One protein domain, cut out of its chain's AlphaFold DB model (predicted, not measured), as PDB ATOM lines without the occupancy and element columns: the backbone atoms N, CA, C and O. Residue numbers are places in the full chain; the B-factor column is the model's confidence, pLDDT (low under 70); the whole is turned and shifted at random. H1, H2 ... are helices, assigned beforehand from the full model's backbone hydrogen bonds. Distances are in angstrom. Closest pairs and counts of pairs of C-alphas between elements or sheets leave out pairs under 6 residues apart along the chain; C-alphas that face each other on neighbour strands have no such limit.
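AT A GLANCE: This is residues 566 to 617 of the 617 residues of an uncharacterized protein of Monosporascus sp. mg162 (UniProt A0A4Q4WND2). Picture a flat, open hook of three helices: long H1 makes one arm, short H2 lies at the bend, and H3 folds back as a shorter arm well away from H1. The printed part has 52 residues, with H1, H2 and H3 in that order and no named strand: all helix. It is extended, with a radius of gyration of the C-alphas of 16.5 A and spans of 49 by 36 by 11 A.

HOW THE PARTS SIT: Start at H1, residues 568 to 587; it is apart from both H2, residues 592 to 600, and H3, residues 602 to 613. H2 and H3 are close but not clearly touching: look at their closest C-alphas, Arg 598 and Tyr 605, 7.1 A apart. Their lines are about perpendicular, at 85 degrees. In H1, H2 and H3 every O i to N i+4 pair is within hydrogen-bond range.

IN THESE COORDINATES: Find C-alpha 568 at (159.382, -151.657, 274.466); from there H1 runs 28.1 A. H2 spans 12.3 A, and H3 runs 17.3 A to C-alpha 613 at (148.812, -173.957, 296.052).

THE WHOLE: The farthest C-alphas, Tyr 566 and Ser 600, are 48.8 A apart. Both links are tight, and the printed part has no cut. Look for pLDDT under 70 at residues 566 to 571, 605 and 607 to 617.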
ATOM      1  N   TYR A 566     158.976-146.328 271.880       49.81
ATOM      2  CA  TYR A 566     158.189-146.073 273.101       49.81
ATOM      3  C   TYR A 566     157.051-147.087 273.376       49.81
ATOM      4  O   TYR A 566     156.072-146.782 274.045       49.81
ATOM      5  N   LYS A 567     157.177-148.315 272.859       47.38
ATOM      6  CA  LYS A 567     156.418-149.486 273.303       47.38
ATOM      7  C   LYS A 567     157.282-150.418 274.156       47.38
ATOM      8  O   LYS A 567     156.867-150.787 275.240       47.38
ATOM      9  N   GLY A 568     158.508-150.732 273.730       52.38
ATOM     10  CA  GLY A 568     159.382-151.657 274.466       52.38
ATOM     11  C   GLY A 568     159.821-151.127 275.835       52.38
ATOM     12  O   GLY A 568     159.852-151.884 276.806       52.38
ATOM     13  N   GLU A 569     160.111-149.825 275.932       60.31
ATOM     14  CA  GLU A 569     160.398-149.175 277.219       60.31
ATOM     15  C   GLU A 569     159.137-148.937 278.053       60.31
ATOM     16  O   GLU A 569     159.211-149.047 279.273       60.31
ATOM     17  N   LEU A 570     157.976-148.704 277.428       57.00
ATOM     18  CA  LEU A 570     156.705-148.590 278.148       57.00
ATOM     19  C   LEU A 570     156.317-149.936 278.776       57.00
ATOM     20  O   LEU A 570     156.115-150.003 279.982       57.00
ATOM     21  N   ASP A 571     156.366-151.024 278.000       64.88
ATOM     22  CA  ASP A 571     156.163-152.402 278.463       64.88
ATOM     23  C   ASP A 571     157.197-152.793 279.545       64.88
ATOM     24  O   ASP A 571     156.953-153.676 280.369       64.88
ATOM     25  N   ALA A 572     158.396-152.197 279.547       71.19
ATOM     26  CA  ALA A 572     159.415-152.425 280.575       71.19
ATOM     27  C   ALA A 572     159.159-151.607 281.852       71.19
ATOM     28  O   ALA A 572     159.330-152.137 282.952       71.19
ATOM     29  N   GLU A 573     158.736-150.349 281.724       70.44
ATOM     30  CA  GLU A 573     158.409-149.460 282.840       70.44
ATOM     31  C   GLU A 573     157.086-149.857 283.508       70.44
ATOM     32  O   GLU A 573     156.990-149.843 284.733       70.44
ATOM     33  N   GLU A 574     156.111-150.344 282.742       71.62
ATOM     34  CA  GLU A 574     154.888-150.969 283.246       71.62
ATOM     35  C   GLU A 574     155.216-152.263 284.005       71.62
ATOM     36  O   GLU A 574     154.870-152.380 285.179       71.62
ATOM     37  N   ARG A 575     156.068-153.149 283.461       82.69
ATOM     38  CA  ARG A 575     156.619-154.297 284.220       82.69
ATOM     39  C   ARG A 575     157.491-153.905 285.423       82.69
ATOM     40  O   ARG A 575     157.760-154.753 286.275       82.69
ATOM     41  N   ARG A 576     157.989-152.665 285.524       88.25
ATOM     42  CA  ARG A 576     158.632-152.125 286.745       88.25
ATOM     43  C   ARG A 576     157.604-151.543 287.718       88.25
ATOM     44  O   ARG A 576     157.842-151.583 288.921       88.25
ATOM     45  N   ARG A 577     156.484-150.998 287.236       75.75
ATOM     46  CA  ARG A 577     155.346-150.558 288.060       75.75
ATOM     47  C   ARG A 577     154.618-151.755 288.667       75.75
ATOM     48  O   ARG A 577     154.423-151.757 289.870       75.75
ATOM     49  N   GLU A 578     154.340-152.807 287.898       88.06
ATOM     50  CA  GLU A 578     153.778-154.068 288.407       88.06
ATOM     51  C   GLU A 578     154.669-154.752 289.448       88.06
ATOM     52  O   GLU A 578     154.161-155.358 290.390       88.06
ATOM     53  N   ARG A 579     155.998-154.694 289.267       92.81
ATOM     54  CA  ARG A 579     156.949-155.200 290.264       92.81
ATOM     55  C   ARG A 579     156.915-154.343 291.519       92.81
ATOM     56  O   ARG A 579     156.573-154.877 292.557       92.81
ATOM     57  N   ARG A 580     157.079-153.018 291.411       91.31
ATOM     58  CA  ARG A 580     156.937-152.102 292.559       91.31
ATOM     59  C   ARG A 580     155.587-152.230 293.273       91.31
ATOM     60  O   ARG A 580     155.561-152.141 294.490       91.31
ATOM     61  N   ALA A 581     154.489-152.471 292.555       81.56
ATOM     62  CA  ALA A 581     153.173-152.710 293.143       81.56
ATOM     63  C   ALA A 581     153.125-154.033 293.926       81.56
ATOM     64  O   ALA A 581     152.673-154.033 295.064       81.56
ATOM     65  N   ARG A 582     153.655-155.132 293.365       86.81
ATOM     66  CA  ARG A 582     153.793-156.419 294.074       86.81
ATOM     67  C   ARG A 582     154.748-156.342 295.259       86.81
ATOM     68  O   ARG A 582     154.452-156.896 296.309       86.81
ATOM     69  N   ASP A 583     155.869-155.649 295.110       91.62
ATOM     70  CA  ASP A 583     156.858-155.467 296.168       91.62
ATOM     71  C   ASP A 583     156.268-154.604 297.296       91.62
ATOM     72  O   ASP A 583     156.442-154.928 298.469       91.62
ATOM     73  N   TYR A 584     155.487-153.567 296.964       81.62
ATOM     74  CA  TYR A 584     154.720-152.778 297.934       81.62
ATOM     75  C   TYR A 584     153.615-153.606 298.605       81.62
ATOM     76  O   TYR A 584     153.450-153.526 299.812       81.62
ATOM     77  N   GLU A 585     152.895-154.454 297.871       83.00
ATOM     78  CA  GLU A 585     151.878-155.352 298.437       83.00
ATOM     79  C   GLU A 585     152.485-156.444 299.344       83.00
ATOM     80  O   GLU A 585     151.867-156.824 300.335       83.00
ATOM     81  N   MET A 586     153.715-156.898 299.069       81.38
ATOM     82  CA  MET A 586     154.466-157.830 299.927       81.38
ATOM     83  C   MET A 586     155.120-157.161 301.149       81.38
ATOM     84  O   MET A 586     155.271-157.815 302.180       81.38
ATOM     85  N   SER A 587     155.530-155.893 301.043       82.06
ATOM     86  CA  SER A 587     156.190-155.130 302.123       82.06
ATOM     87  C   SER A 587     155.233-154.295 302.975       82.06
ATOM     88  O   SER A 587     155.589-153.891 304.082       82.06
ATOM     89  N   ARG A 588     154.005-154.064 302.504       82.69
ATOM     90  CA  ARG A 588     152.927-153.460 303.285       82.69
ATOM     91  C   ARG A 588     152.611-154.369 304.465       82.69
ATOM     92  O   ARG A 588     151.995-155.422 304.300       82.69
ATOM     93  N   GLU A 589     152.983-153.938 305.670       77.12
ATOM     94  CA  GLU A 589     152.492-154.599 306.874       77.12
ATOM     95  C   GLU A 589     150.956-154.647 306.831       77.12
ATOM     96  O   GLU A 589     150.321-153.617 306.569       77.12
ATOM     97  N   PRO A 590     150.330-155.806 307.113       75.06
ATOM     98  CA  PRO A 590     148.883-155.883 307.193       75.06
ATOM     99  C   PRO A 590     148.397-154.883 308.239       75.06
ATOM    100  O   PRO A 590     148.931-154.806 309.355       75.06
ATOM    101  N   SER A 591     147.382-154.106 307.872       79.25
ATOM    102  CA  SER A 591     146.795-153.093 308.748       79.25
ATOM    103  C   SER A 591     146.344-153.711 310.077       79.25
ATOM    104  O   SER A 591     146.089-154.915 310.166       79.25
ATOM    105  N   TYR A 592     146.216-152.907 311.137       77.94
ATOM    106  CA  TYR A 592     145.723-153.413 312.428       77.94
ATOM    107  C   TYR A 592     144.353-154.109 312.279       77.94
ATOM    108  O   TYR A 592     144.100-155.143 312.899       77.94
ATOM    109  N   PHE A 593     143.512-153.607 311.370       78.12
ATOM    110  CA  PHE A 593     142.241-154.217 310.980       78.12
ATOM    111  C   PHE A 593     142.418-155.595 310.317       78.12
ATOM    112  O   PHE A 593     141.793-156.561 310.746       78.12
ATOM    113  N   GLU A 594     143.323-155.738 309.343       75.44
ATOM    114  CA  GLU A 594     143.638-157.043 308.740       75.44
ATOM    115  C   GLU A 594     144.256-158.014 309.750       75.44
ATOM    116  O   GLU A 594     143.892-159.187 309.755       75.44
ATOM    117  N   ARG A 595     145.132-157.551 310.656       82.06
ATOM    118  CA  ARG A 595     145.651-158.370 311.768       82.06
ATOM    119  C   ARG A 595     144.524-158.842 312.692       82.06
ATOM    120  O   ARG A 595     144.536-160.000 313.107       82.06
ATOM    121  N   SER A 596     143.544-157.985 312.980       78.88
ATOM    122  CA  SER A 596     142.366-158.317 313.792       78.88
ATOM    123  C   SER A 596     141.454-159.344 313.103       78.88
ATOM    124  O   SER A 596     141.095-160.359 313.706       78.88
ATOM    125  N   ILE A 597     141.165-159.172 311.807       77.69
ATOM    126  CA  ILE A 597     140.400-160.148 311.007       77.69
ATOM    127  C   ILE A 597     141.144-161.486 310.910       77.69
ATOM    128  O   ILE A 597     140.549-162.543 311.109       77.69
ATOM    129  N   ARG A 598     142.459-161.470 310.668       76.88
ATOM    130  CA  ARG A 598     143.271-162.692 310.544       76.88
ATOM    131  C   ARG A 598     143.359-163.480 311.857       76.88
ATOM    132  O   ARG A 598     143.502-164.697 311.809       76.88
ATOM    133  N   ARG A 599     143.246-162.806 313.011       80.44
ATOM    134  CA  ARG A 599     143.139-163.434 314.343       80.44
ATOM    135  C   ARG A 599     141.736-163.964 314.654       80.44
ATOM    136  O   ARG A 599     141.629-164.994 315.305       80.44
ATOM    137  N   SER A 600     140.681-163.282 314.212       82.69
ATOM    138  CA  SER A 600     139.288-163.658 314.515       82.69
ATOM    139  C   SER A 600     138.692-164.690 313.550       82.69
ATOM    140  O   SER A 600     137.792-165.430 313.939       82.69
ATOM    141  N   LEU A 601     139.193-164.787 312.312       81.00
ATOM    142  CA  LEU A 601     138.693-165.704 311.275       81.00
ATOM    143  C   LEU A 601     139.836-166.471 310.562       81.00
ATOM    144  O   LEU A 601     139.995-166.351 309.340       81.00
ATOM    145  N   PRO A 602     140.638-167.284 311.284       74.25
ATOM    146  CA  PRO A 602     141.807-167.972 310.716       74.25
ATOM    147  C   PRO A 602     141.459-168.911 309.544       74.25
ATOM    148  O   PRO A 602     142.159-168.928 308.528       74.25
ATOM    149  N   TRP A 603     140.319-169.606 309.627       77.81
ATOM    150  CA  TRP A 603     139.848-170.571 308.623       77.81
ATOM    151  C   TRP A 603     139.604-169.962 307.228       77.81
ATOM    152  O   TRP A 603     139.736-170.653 306.215       77.81
ATOM    153  N   ILE A 604     139.292-168.662 307.135       74.00
ATOM    154  CA  ILE A 604     139.104-167.971 305.845       74.00
ATOM    155  C   ILE A 604     140.444-167.833 305.105       74.00
ATOM    156  O   ILE A 604     140.503-167.976 303.879       74.00
ATOM    157  N   TYR A 605     141.532-167.589 305.839       61.94
ATOM    158  CA  TYR A 605     142.865-167.419 305.261       61.94
ATOM    159  C   TYR A 605     143.535-168.752 304.917       61.94
ATOM    160  O   TYR A 605     144.171-168.839 303.863       61.94
ATOM    161  N   GLU A 606     143.333-169.806 305.714       70.50
ATOM    162  CA  GLU A 606     143.763-171.162 305.339       70.50
ATOM    163  C   GLU A 606     143.111-171.607 304.025       70.50
ATOM    164  O   GLU A 606     143.803-172.065 303.113       70.50
ATOM    165  N   ARG A 607     141.801-171.372 303.856       65.31
ATOM    166  CA  ARG A 607     141.082-171.747 302.629       65.31
ATOM    167  C   ARG A 607     141.599-171.015 301.382       65.31
ATOM    168  O   ARG A 607     141.651-171.619 300.314       65.31
ATOM    169  N   LYS A 608     142.026-169.749 301.503       59.12
ATOM    170  CA  LYS A 608     142.685-169.005 300.407       59.12
ATOM    171  C   LYS A 608     144.092-169.535 300.101       59.12
ATOM    172  O   LYS A 608     144.427-169.694 298.929       59.12
ATOM    173  N   SER A 609     144.886-169.853 301.127       56.66
ATOM    174  CA  SER A 609     146.218-170.467 300.977       56.66
ATOM    175  C   SER A 609     146.150-171.805 300.222       56.66
ATOM    176  O   SER A 609     146.922-172.060 299.294       56.66
ATOM    177  N   TRP A 610     145.152-172.629 300.555       59.78
ATOM    178  CA  TRP A 610     144.936-173.943 299.944       59.78
ATOM    179  C   TRP A 610     144.491-173.874 298.473       59.78
ATOM    180  O   TRP A 610     144.823-174.753 297.679       59.78
ATOM    181  N   MET A 611     143.777-172.813 298.068       55.06
ATOM    182  CA  MET A 611     143.450-172.586 296.652       55.06
ATOM    183  C   MET A 611     144.652-172.087 295.839       55.06
ATOM    184  O   MET A 611     144.801-172.483 294.689       55.06
ATOM    185  N   ALA A 612     145.527-171.262 296.424       52.50
ATOM    186  CA  ALA A 612     146.700-170.719 295.727       52.50
ATOM    187  C   ALA A 612     147.802-171.763 295.446       52.50
ATOM    188  O   ALA A 612     148.658-171.543 294.592       52.50
ATOM    189  N   THR A 613     147.791-172.897 296.156       53.91
ATOM    190  CA  THR A 613     148.812-173.957 296.052       53.91
ATOM    191  C   THR A 613     148.411-175.138 295.163       53.91
ATOM    192  O   THR A 613     149.277-175.924 294.775       53.91
ATOM    193  N   ARG A 614     147.141-175.246 294.742       49.12
ATOM    194  CA  ARG A 614     146.735-176.199 293.695       49.12
ATOM    195  C   ARG A 614     147.147-175.690 292.312       49.12
ATOM    196  O   ARG A 614     146.375-175.030 291.623       49.12
ATOM    197  N   LYS A 615     148.343-176.088 291.867       43.72
ATOM    198  CA  LYS A 615     148.612-176.201 290.427       43.72
ATOM    199  C   LYS A 615     147.633-177.223 289.844       43.72
ATOM    200  O   LYS A 615     147.637-178.382 290.256       43.72
ATOM    201  N   ILE A 616     146.784-176.767 288.931       45.94
ATOM    202  CA  ILE A 616     145.976-177.637 288.073       45.94
ATOM    203  C   ILE A 616     146.949-178.270 287.054       45.94
ATOM    204  O   ILE A 616     147.827-177.538 286.582       45.94
ATOM    205  N   PRO A 617     146.874-179.591 286.800       52.97
ATOM    206  CA  PRO A 617     147.740-180.277 285.836       52.97
ATOM    207  C   PRO A 617     147.496-179.828 284.388       52.97
ATOM    208  O   PRO A 617     146.335-179.481 284.070       52.97
TER     209      PRO A 617